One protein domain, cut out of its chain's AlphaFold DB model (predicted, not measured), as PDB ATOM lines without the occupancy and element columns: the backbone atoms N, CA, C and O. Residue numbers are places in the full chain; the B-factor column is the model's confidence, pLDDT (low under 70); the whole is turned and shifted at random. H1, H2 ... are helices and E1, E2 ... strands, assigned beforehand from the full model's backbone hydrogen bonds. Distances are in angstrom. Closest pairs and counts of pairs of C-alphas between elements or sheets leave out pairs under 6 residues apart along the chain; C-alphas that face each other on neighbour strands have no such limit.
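This is residues 19 to 75 of the 75 residues of an uncharacterized protein of Thermoprotei archaeon (UniProt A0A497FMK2). With little regular structure, this is a dumbbell-like chain: a two-stranded hairpin, E1 and E2, towards one end, a short helix, H1, at the other, and the long link of residues 44 to 65 strung between. The 57 residues have two named strands, then one named helix; the antiparallel sheet's order is E1 - E2. The class is mixed, with 21 residues in named elements; the whole is extended, radius of gyration 18.3 A, spanning 52 by 29 by 15 A.

Look at E1, residues 27 to 32, and E2, residues 38 to 43: this antiparallel hairpin has N 29 and O 41 at 2.8 A, within hydrogen-bond range. H1, residues 66 to 74, is apart from E1; its O i to N i+4 pairs are all within range.

Find C-alpha 27 at (215.488, 97.380, 163.837); E1 runs 16.5 A, E2 15.4 A. H1 runs 11.8 A to C-alpha 74 at (229.927, 113.579, 147.300).

The C-alphas farthest apart, Lys 19 and Asp 65, are 52.3 A apart. The printed part has no cut. Residues 45 to 62 and 75 are under pLDDT 70.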
ATOM      1  N   LYS A  19     211.768  88.745 176.740       93.19
ATOM      2  CA  LYS A  19     212.480  89.439 177.824       93.19
ATOM      3  C   LYS A  19     213.759  90.139 177.349       93.19
ATOM      4  O   LYS A  19     214.066  91.212 177.851       93.19
ATOM      5  N   TRP A  20     214.477  89.573 176.376       92.25
ATOM      6  CA  TRP A  20     215.744  90.126 175.873       92.25
ATOM      7  C   TRP A  20     215.541  91.276 174.888       92.25
ATOM      8  O   TRP A  20     216.389  92.155 174.765       92.25
ATOM      9  N   ARG A  21     214.402  91.272 174.187       90.25
ATOM     10  CA  ARG A  21     214.059  92.260 173.156       90.25
ATOM     11  C   ARG A  21     212.977  93.249 173.587       90.25
ATOM     12  O   ARG A  21     212.396  93.906 172.728       90.25
ATOM     13  N   ARG A  22     212.671  93.329 174.888       89.94
ATOM     14  CA  ARG A  22     211.599  94.186 175.421       89.94
ATOM     15  C   ARG A  22     211.785  95.649 175.017       89.94
ATOM     16  O   ARG A  22     210.818  96.297 174.641       89.94
ATOM     17  N   ASP A  23     213.031  96.112 175.024       86.75
ATOM     18  CA  ASP A  23     213.379  97.511 174.763       86.75
ATOM     19  C   ASP A  23     213.871  97.726 173.312       86.75
ATOM     20  O   ASP A  23     214.495  98.737 172.995       86.75
ATOM     21  N   TRP A  24     213.651  96.752 172.418       88.88
ATOM     22  CA  TRP A  24     214.064  96.834 171.014       88.88
ATOM     23  C   TRP A  24     212.942  97.433 170.165       88.88
ATOM     24  O   TRP A  24     211.808  96.966 170.194       88.88
ATOM     25  N   GLU A  25     213.267  98.408 169.319       81.81
ATOM     26  CA  GLU A  25     212.279  99.134 168.504       81.81
ATOM     27  C   GLU A  25     212.096  98.560 167.082       81.81
ATOM     28  O   GLU A  25     211.656  99.251 166.160       81.81
ATOM     29  N   GLY A  26     212.449  97.284 166.890       80.12
ATOM     30  CA  GLY A  26     212.186  96.515 165.666       80.12
ATOM     31  C   GLY A  26     213.276  96.552 164.588       80.12
ATOM     32  O   GLY A  26     213.207  95.759 163.653       80.12
ATOM     33  N   LYS A  27     214.303  97.402 164.715       85.50
ATOM     34  CA  LYS A  27     215.488  97.380 163.837       85.50
ATOM     35  C   LYS A  27     216.699  96.819 164.574       85.50
ATOM     36  O   LYS A  27     216.954  97.182 165.721       85.50
ATOM     37  N   VAL A  28     217.461  95.967 163.898       89.75
ATOM     38  CA  VAL A  28     218.702  95.382 164.415       89.75
ATOM     39  C   VAL A  28     219.797  95.463 163.362       89.75
ATOM     40  O   VAL A  28     219.529  95.365 162.167       89.75
ATOM     41  N   LEU A  29     221.027  95.628 163.823       90.12
ATOM     42  CA  LEU A  29     222.233  95.472 163.035       90.12
ATOM     43  C   LEU A  29     222.743  94.038 163.207       90.12
ATOM     44  O   LEU A  29     222.863  93.555 164.337       90.12
ATOM     45  N   LEU A  30     223.052  93.385 162.090       92.88
ATOM     46  CA  LEU A  30     223.697  92.078 162.055       92.88
ATOM     47  C   LEU A  30     225.143  92.270 161.617       92.88
ATOM     48  O   LEU A  30     225.398  92.748 160.516       92.88
ATOM     49  N   ILE A  31     226.085  91.913 162.483       92.75
ATOM     50  CA  ILE A  31     227.516  92.001 162.193       92.75
ATOM     51  C   ILE A  31     228.065  90.585 162.147       92.75
ATOM     52  O   ILE A  31     228.049  89.882 163.157       92.75
ATOM     53  N   ARG A  32     228.569  90.177 160.984       94.88
ATOM     54  CA  ARG A  32     229.316  88.928 160.842       94.88
ATOM     55  C   ARG A  32     230.775  89.179 161.202       94.88
ATOM     56  O   ARG A  32     231.410  90.059 160.630       94.88
ATOM     57  N   THR A  33     231.300  88.409 162.141       95.69
ATOM     58  CA  THR A  33     232.716  88.465 162.511       95.69
ATOM     59  C   THR A  33     233.553  87.567 161.589       95.69
ATOM     60  O   THR A  33     233.013  86.621 161.004       95.69
ATOM     61  N   PRO A  34     234.879  87.785 161.488       96.06
ATOM     62  CA  PRO A  34     235.767  86.901 160.726       96.06
ATOM     63  C   PRO A  34     235.757  85.442 161.204       96.06
ATOM     64  O   PRO A  34     236.022  84.538 160.420       96.06
ATOM     65  N   LYS A  35     235.416  85.201 162.477       95.88
ATOM     66  CA  LYS A  35     235.314  83.855 163.065       95.88
ATOM     67  C   LYS A  35     234.019  83.125 162.695       95.88
ATOM     68  O   LYS A  35     233.875  81.951 163.010       95.88
ATOM     69  N   GLY A  36     233.088  83.803 162.024       92.88
ATOM     70  CA  GLY A  36     231.797  83.245 161.624       92.88
ATOM     71  C   GLY A  36     230.649  83.556 162.585       92.88
ATOM     72  O   GLY A  36     229.501  83.312 162.223       92.88
ATOM     73  N   ASP A  37     230.923  84.156 163.746       94.81
ATOM     74  CA  ASP A  37     229.877  84.568 164.686       94.81
ATOM     75  C   ASP A  37     229.032  85.711 164.115       94.81
ATOM     76  O   ASP A  37     229.549  86.596 163.424       94.81
ATOM     77  N   VAL A  38     227.745  85.736 164.467       92.88
ATOM     78  CA  VAL A  38     226.832  86.839 164.141       92.88
ATOM     79  C   VAL A  38     226.447  87.574 165.416       92.88
ATOM     80  O   VAL A  38     225.797  87.020 166.301       92.88
ATOM     81  N   ILE A  39     226.817  88.849 165.496       93.12
ATOM     82  CA  ILE A  39     226.426  89.743 166.584       93.12
ATOM     83  C   ILE A  39     225.153  90.475 166.166       93.12
ATOM     84  O   ILE A  39     225.130  91.164 165.143       93.12
ATOM     85  N   VAL A  40     224.106  90.361 166.983       92.62
ATOM     86  CA  VAL A  40     222.842  91.085 166.807       92.62
ATOM     87  C   VAL A  40     222.814  92.269 167.764       92.62
ATOM     88  O   VAL A  40     222.888  92.086 168.978       92.62
ATOM     89  N   ARG A  41     222.694  93.490 167.236       90.69
ATOM     90  CA  ARG A  41     222.622  94.714 168.048       90.69
ATOM     91  C   ARG A  41     221.340  95.489 167.742       90.69
ATOM     92  O   ARG A  41     221.137  95.841 166.584       90.69
ATOM     93  N   PRO A  42     220.481  95.794 168.727       90.25
ATOM     94  CA  PRO A  42     219.316  96.637 168.483       90.25
ATOM     95  C   PRO A  42     219.739  98.047 168.073       90.25
ATOM     96  O   PRO A  42     220.634  98.640 168.676       90.25
ATOM     97  N   LEU A  43     219.064  98.595 167.065       83.56
ATOM     98  CA  LEU A  43     219.172 100.001 166.705       83.56
ATOM     99  C   LEU A  43     218.067 100.774 167.423       83.56
ATOM    100  O   LEU A  43     216.885 100.452 167.301       83.56
ATOM    101  N   LYS A  44     218.455 101.815 168.160       74.62
ATOM    102  CA  LYS A  44     217.501 102.780 168.721       74.62
ATOM    103  C   LYS A  44     216.940 103.609 167.562       74.62
ATOM    104  O   LYS A  44     217.725 104.084 166.744       74.62
ATOM    105  N   LYS A  45     215.614 103.810 167.466       62.25
ATOM    106  CA  LYS A  45     215.047 104.650 166.383       62.25
ATOM    107  C   LYS A  45     215.535 106.089 166.473       62.25
ATOM    108  O   LYS A  45     215.729 106.737 165.451       62.25
ATOM    109  N   ARG A  46     215.700 106.598 167.695       59.66
ATOM    110  CA  ARG A  46     216.197 107.950 167.943       59.66
ATOM    111  C   ARG A  46     217.707 107.920 168.095       59.66
ATOM    112  O   ARG A  46     218.228 107.914 169.210       59.66
ATOM    113  N   ILE A  47     218.408 107.959 166.970       57.78
ATOM    114  CA  ILE A  47     219.692 108.653 166.971       57.78
ATOM    115  C   ILE A  47     219.328 110.124 167.183       57.78
ATOM    116  O   ILE A  47     218.591 110.703 166.384       57.78
ATOM    117  N   LYS A  48     219.729 110.715 168.314       60.69
ATOM    118  CA  LYS A  48     219.619 112.169 168.452       60.69
ATOM    119  C   LYS A  48     220.478 112.761 167.340       60.69
ATOM    120  O   LYS A  48     221.626 112.350 167.227       60.69
ATOM    121  N   LEU A  49     219.950 113.704 166.557       57.59
ATOM    122  CA  LEU A  49     220.750 114.400 165.539       57.59
ATOM    123  C   LEU A  49     222.041 114.946 166.161       57.59
ATOM    124  O   LEU A  49     223.091 114.787 165.564       57.59
ATOM    125  N   SER A  50     221.975 115.424 167.416       63.53
ATOM    126  CA  SER A  50     223.129 115.824 168.241       63.53
ATOM    127  C   SER A  50     224.265 114.788 168.304       63.53
ATOM    128  O   SER A  50     225.412 115.174 168.425       63.53
ATOM    129  N   GLY A  51     223.970 113.487 168.227       61.16
ATOM    130  CA  GLY A  51     224.971 112.411 168.224       61.16
ATOM    131  C   GLY A  51     225.530 112.058 166.841       61.16
ATOM    132  O   GLY A  51     226.326 111.132 166.744       61.16
ATOM    133  N   LEU A  52     225.085 112.745 165.783       61.50
ATOM    134  CA  LEU A  52     225.635 112.669 164.423       61.50
ATOM    135  C   LEU A  52     226.487 113.898 164.073       61.50
ATOM    136  O   LEU A  52     227.197 113.867 163.075       61.50
ATOM    137  N   PHE A  53     226.424 114.973 164.871       58.44
ATOM    138  CA  PHE A  53     227.246 116.169 164.648       58.44
ATOM    139  C   PHE A  53     228.738 115.922 164.916       58.44
ATOM    140  O   PHE A  53     229.561 116.637 164.364       58.44
ATOM    141  N   ASP A  54     229.089 114.882 165.679       56.56
ATOM    142  CA  ASP A  54     230.482 114.528 165.999       56.56
ATOM    143  C   ASP A  54     231.252 113.855 164.845       56.56
ATOM    144  O   ASP A  54     232.407 113.485 165.031       56.56
ATOM    145  N   SER A  55     230.647 113.625 163.672       58.47
ATOM    146  CA  SER A  55     231.266 112.765 162.647       58.47
ATOM    147  C   SER A  55     231.474 113.393 161.275       58.47
ATOM    148  O   SER A  55     231.699 112.652 160.320       58.47
ATOM    149  N   ILE A  56     231.371 114.714 161.132       60.97
ATOM    150  CA  ILE A  56     231.646 115.357 159.844       60.97
ATOM    151  C   ILE A  56     232.540 116.583 160.061       60.97
ATOM    152  O   ILE A  56     232.067 117.712 160.139       60.97
ATOM    153  N   GLU A  57     233.848 116.344 160.134       59.41
ATOM    154  CA  GLU A  57     234.847 117.364 159.814       59.41
ATOM    155  C   GLU A  57     234.998 117.375 158.288       59.41
ATOM    156  O   GLU A  57     235.562 116.444 157.711       59.41
ATOM    157  N   VAL A  58     234.430 118.382 157.617       63.16
ATOM    158  CA  VAL A  58     234.755 118.652 156.208       63.16
ATOM    159  C   VAL A  58     235.681 119.851 156.182       63.16
ATOM    160  O   VAL A  58     235.291 120.939 156.606       63.16
ATOM    161  N   ASP A  59     236.891 119.645 155.680       61.84
ATOM    162  CA  ASP A  59     237.821 120.727 155.394       61.84
ATOM    163  C   ASP A  59     237.391 121.392 154.079       61.84
ATOM    164  O   ASP A  59     237.659 120.892 152.984       61.84
ATOM    165  N   VAL A  60     236.603 122.463 154.191       66.62
ATOM    166  CA  VAL A  60     236.191 123.290 153.053       66.62
ATOM    167  C   VAL A  60     236.574 124.726 153.361       66.62
ATOM    168  O   VAL A  60     236.156 125.273 154.379       66.62
ATOM    169  N   GLU A  61     237.345 125.343 152.468       67.50
ATOM    170  CA  GLU A  61     237.789 126.734 152.628       67.50
ATOM    171  C   GLU A  61     236.618 127.732 152.640       67.50
ATOM    172  O   GLU A  61     236.720 128.786 153.263       67.50
ATOM    173  N   ASP A  62     235.510 127.410 151.957       69.81
ATOM    174  CA  ASP A  62     234.367 128.304 151.772       69.81
ATOM    175  C   ASP A  62     233.037 127.531 151.661       69.81
ATOM    176  O   ASP A  62     232.882 126.637 150.823       69.81
ATOM    177  N   PHE A  63     232.071 127.895 152.509       76.00
ATOM    178  CA  PHE A  63     230.730 127.305 152.557       76.00
ATOM    179  C   PHE A  63     229.701 128.045 151.687       76.00
ATOM    180  O   PHE A  63     228.593 127.533 151.508       76.00
ATOM    181  N   GLU A  64     230.032 129.219 151.141       80.81
ATOM    182  CA  GLU A  64     229.133 129.981 150.264       80.81
ATOM    183  C   GLU A  64     229.053 129.365 148.857       80.81
ATOM    184  O   GLU A  64     227.999 129.390 148.212       80.81
ATOM    185  N   ASP A  65     230.126 128.712 148.399       80.81
ATOM    186  CA  ASP A  65     230.133 127.950 147.149       80.81
ATOM    187  C   ASP A  65     229.590 126.523 147.353       80.81
ATOM    188  O   ASP A  65     230.312 125.535 147.527       80.81
ATOM    189  N   VAL A  66     228.264 126.407 147.260       79.50
ATOM    190  CA  VAL A  66     227.518 125.143 147.388       79.50
ATOM    191  C   VAL A  66     228.001 124.064 146.405       79.50
ATOM    192  O   VAL A  66     227.890 122.867 146.694       79.50
ATOM    193  N   HIS A  67     228.550 124.443 145.245       79.06
ATOM    194  CA  HIS A  67     229.057 123.487 144.261       79.06
ATOM    195  C   HIS A  67     230.407 122.893 144.673       79.06
ATOM    196  O   HIS A  67     230.613 121.691 144.480       79.06
ATOM    197  N   LYS A  68     231.309 123.692 145.259       77.31
ATOM    198  CA  LYS A  68     232.568 123.193 145.839       77.31
ATOM    199  C   LYS A  68     232.310 122.286 147.035       77.31
ATOM    200  O   LYS A  68     232.834 121.173 147.062       77.31
ATOM    201  N   VAL A  69     231.431 122.706 147.948       79.00
ATOM    202  CA  VAL A  69     231.027 121.910 149.120       79.00
ATOM    203  C   VAL A  69     230.457 120.555 148.687       79.00
ATOM    204  O   VAL A  69     230.861 119.512 149.196       79.00
ATOM    205  N   ARG A  70     229.559 120.532 147.691       76.69
ATOM    206  CA  ARG A  70     228.998 119.276 147.168       76.69
ATOM    207  C   ARG A  70     230.053 118.346 146.580       76.69
ATOM    208  O   ARG A  70     229.959 117.146 146.807       76.69
ATOM    209  N   ARG A  71     231.029 118.881 145.846       78.25
ATOM    210  CA  ARG A  71     232.106 118.087 145.237       78.25
ATOM    211  C   ARG A  71     233.016 117.470 146.301       78.25
ATOM    212  O   ARG A  71     233.342 116.295 146.218       78.25
ATOM    213  N   ALA A  72     233.349 118.236 147.340       74.62
ATOM    214  CA  ALA A  72     234.144 117.750 148.467       74.62
ATOM    215  C   ALA A  72     233.434 116.638 149.265       74.62
ATOM    216  O   ALA A  72     234.087 115.714 149.740       74.62
ATOM    217  N   ILE A  73     232.102 116.706 149.394       73.38
ATOM    218  CA  ILE A  73     231.314 115.740 150.179       73.38
ATOM    219  C   ILE A  73     230.909 114.496 149.371       73.38
ATOM    220  O   ILE A  73     230.875 113.398 149.925       73.38
ATOM    221  N   TYR A  74     230.561 114.645 148.090       70.19
ATOM    222  CA  TYR A  74     229.927 113.579 147.300       70.19
ATOM    223  C   TYR A  74     230.791 113.003 146.164       70.19
ATOM    224  O   TYR A  74     230.406 111.960 145.635       70.19
ATOM    225  N   GLY A  75     231.937 113.618 145.830       57.34
ATOM    226  CA  GLY A  75     232.764 113.253 144.669       57.34
ATOM    227  C   GLY A  75     232.248 113.865 143.374       57.34
ATOM    228  O   GLY A  75     231.265 113.324 142.822       57.34
TER     229      GLY A  75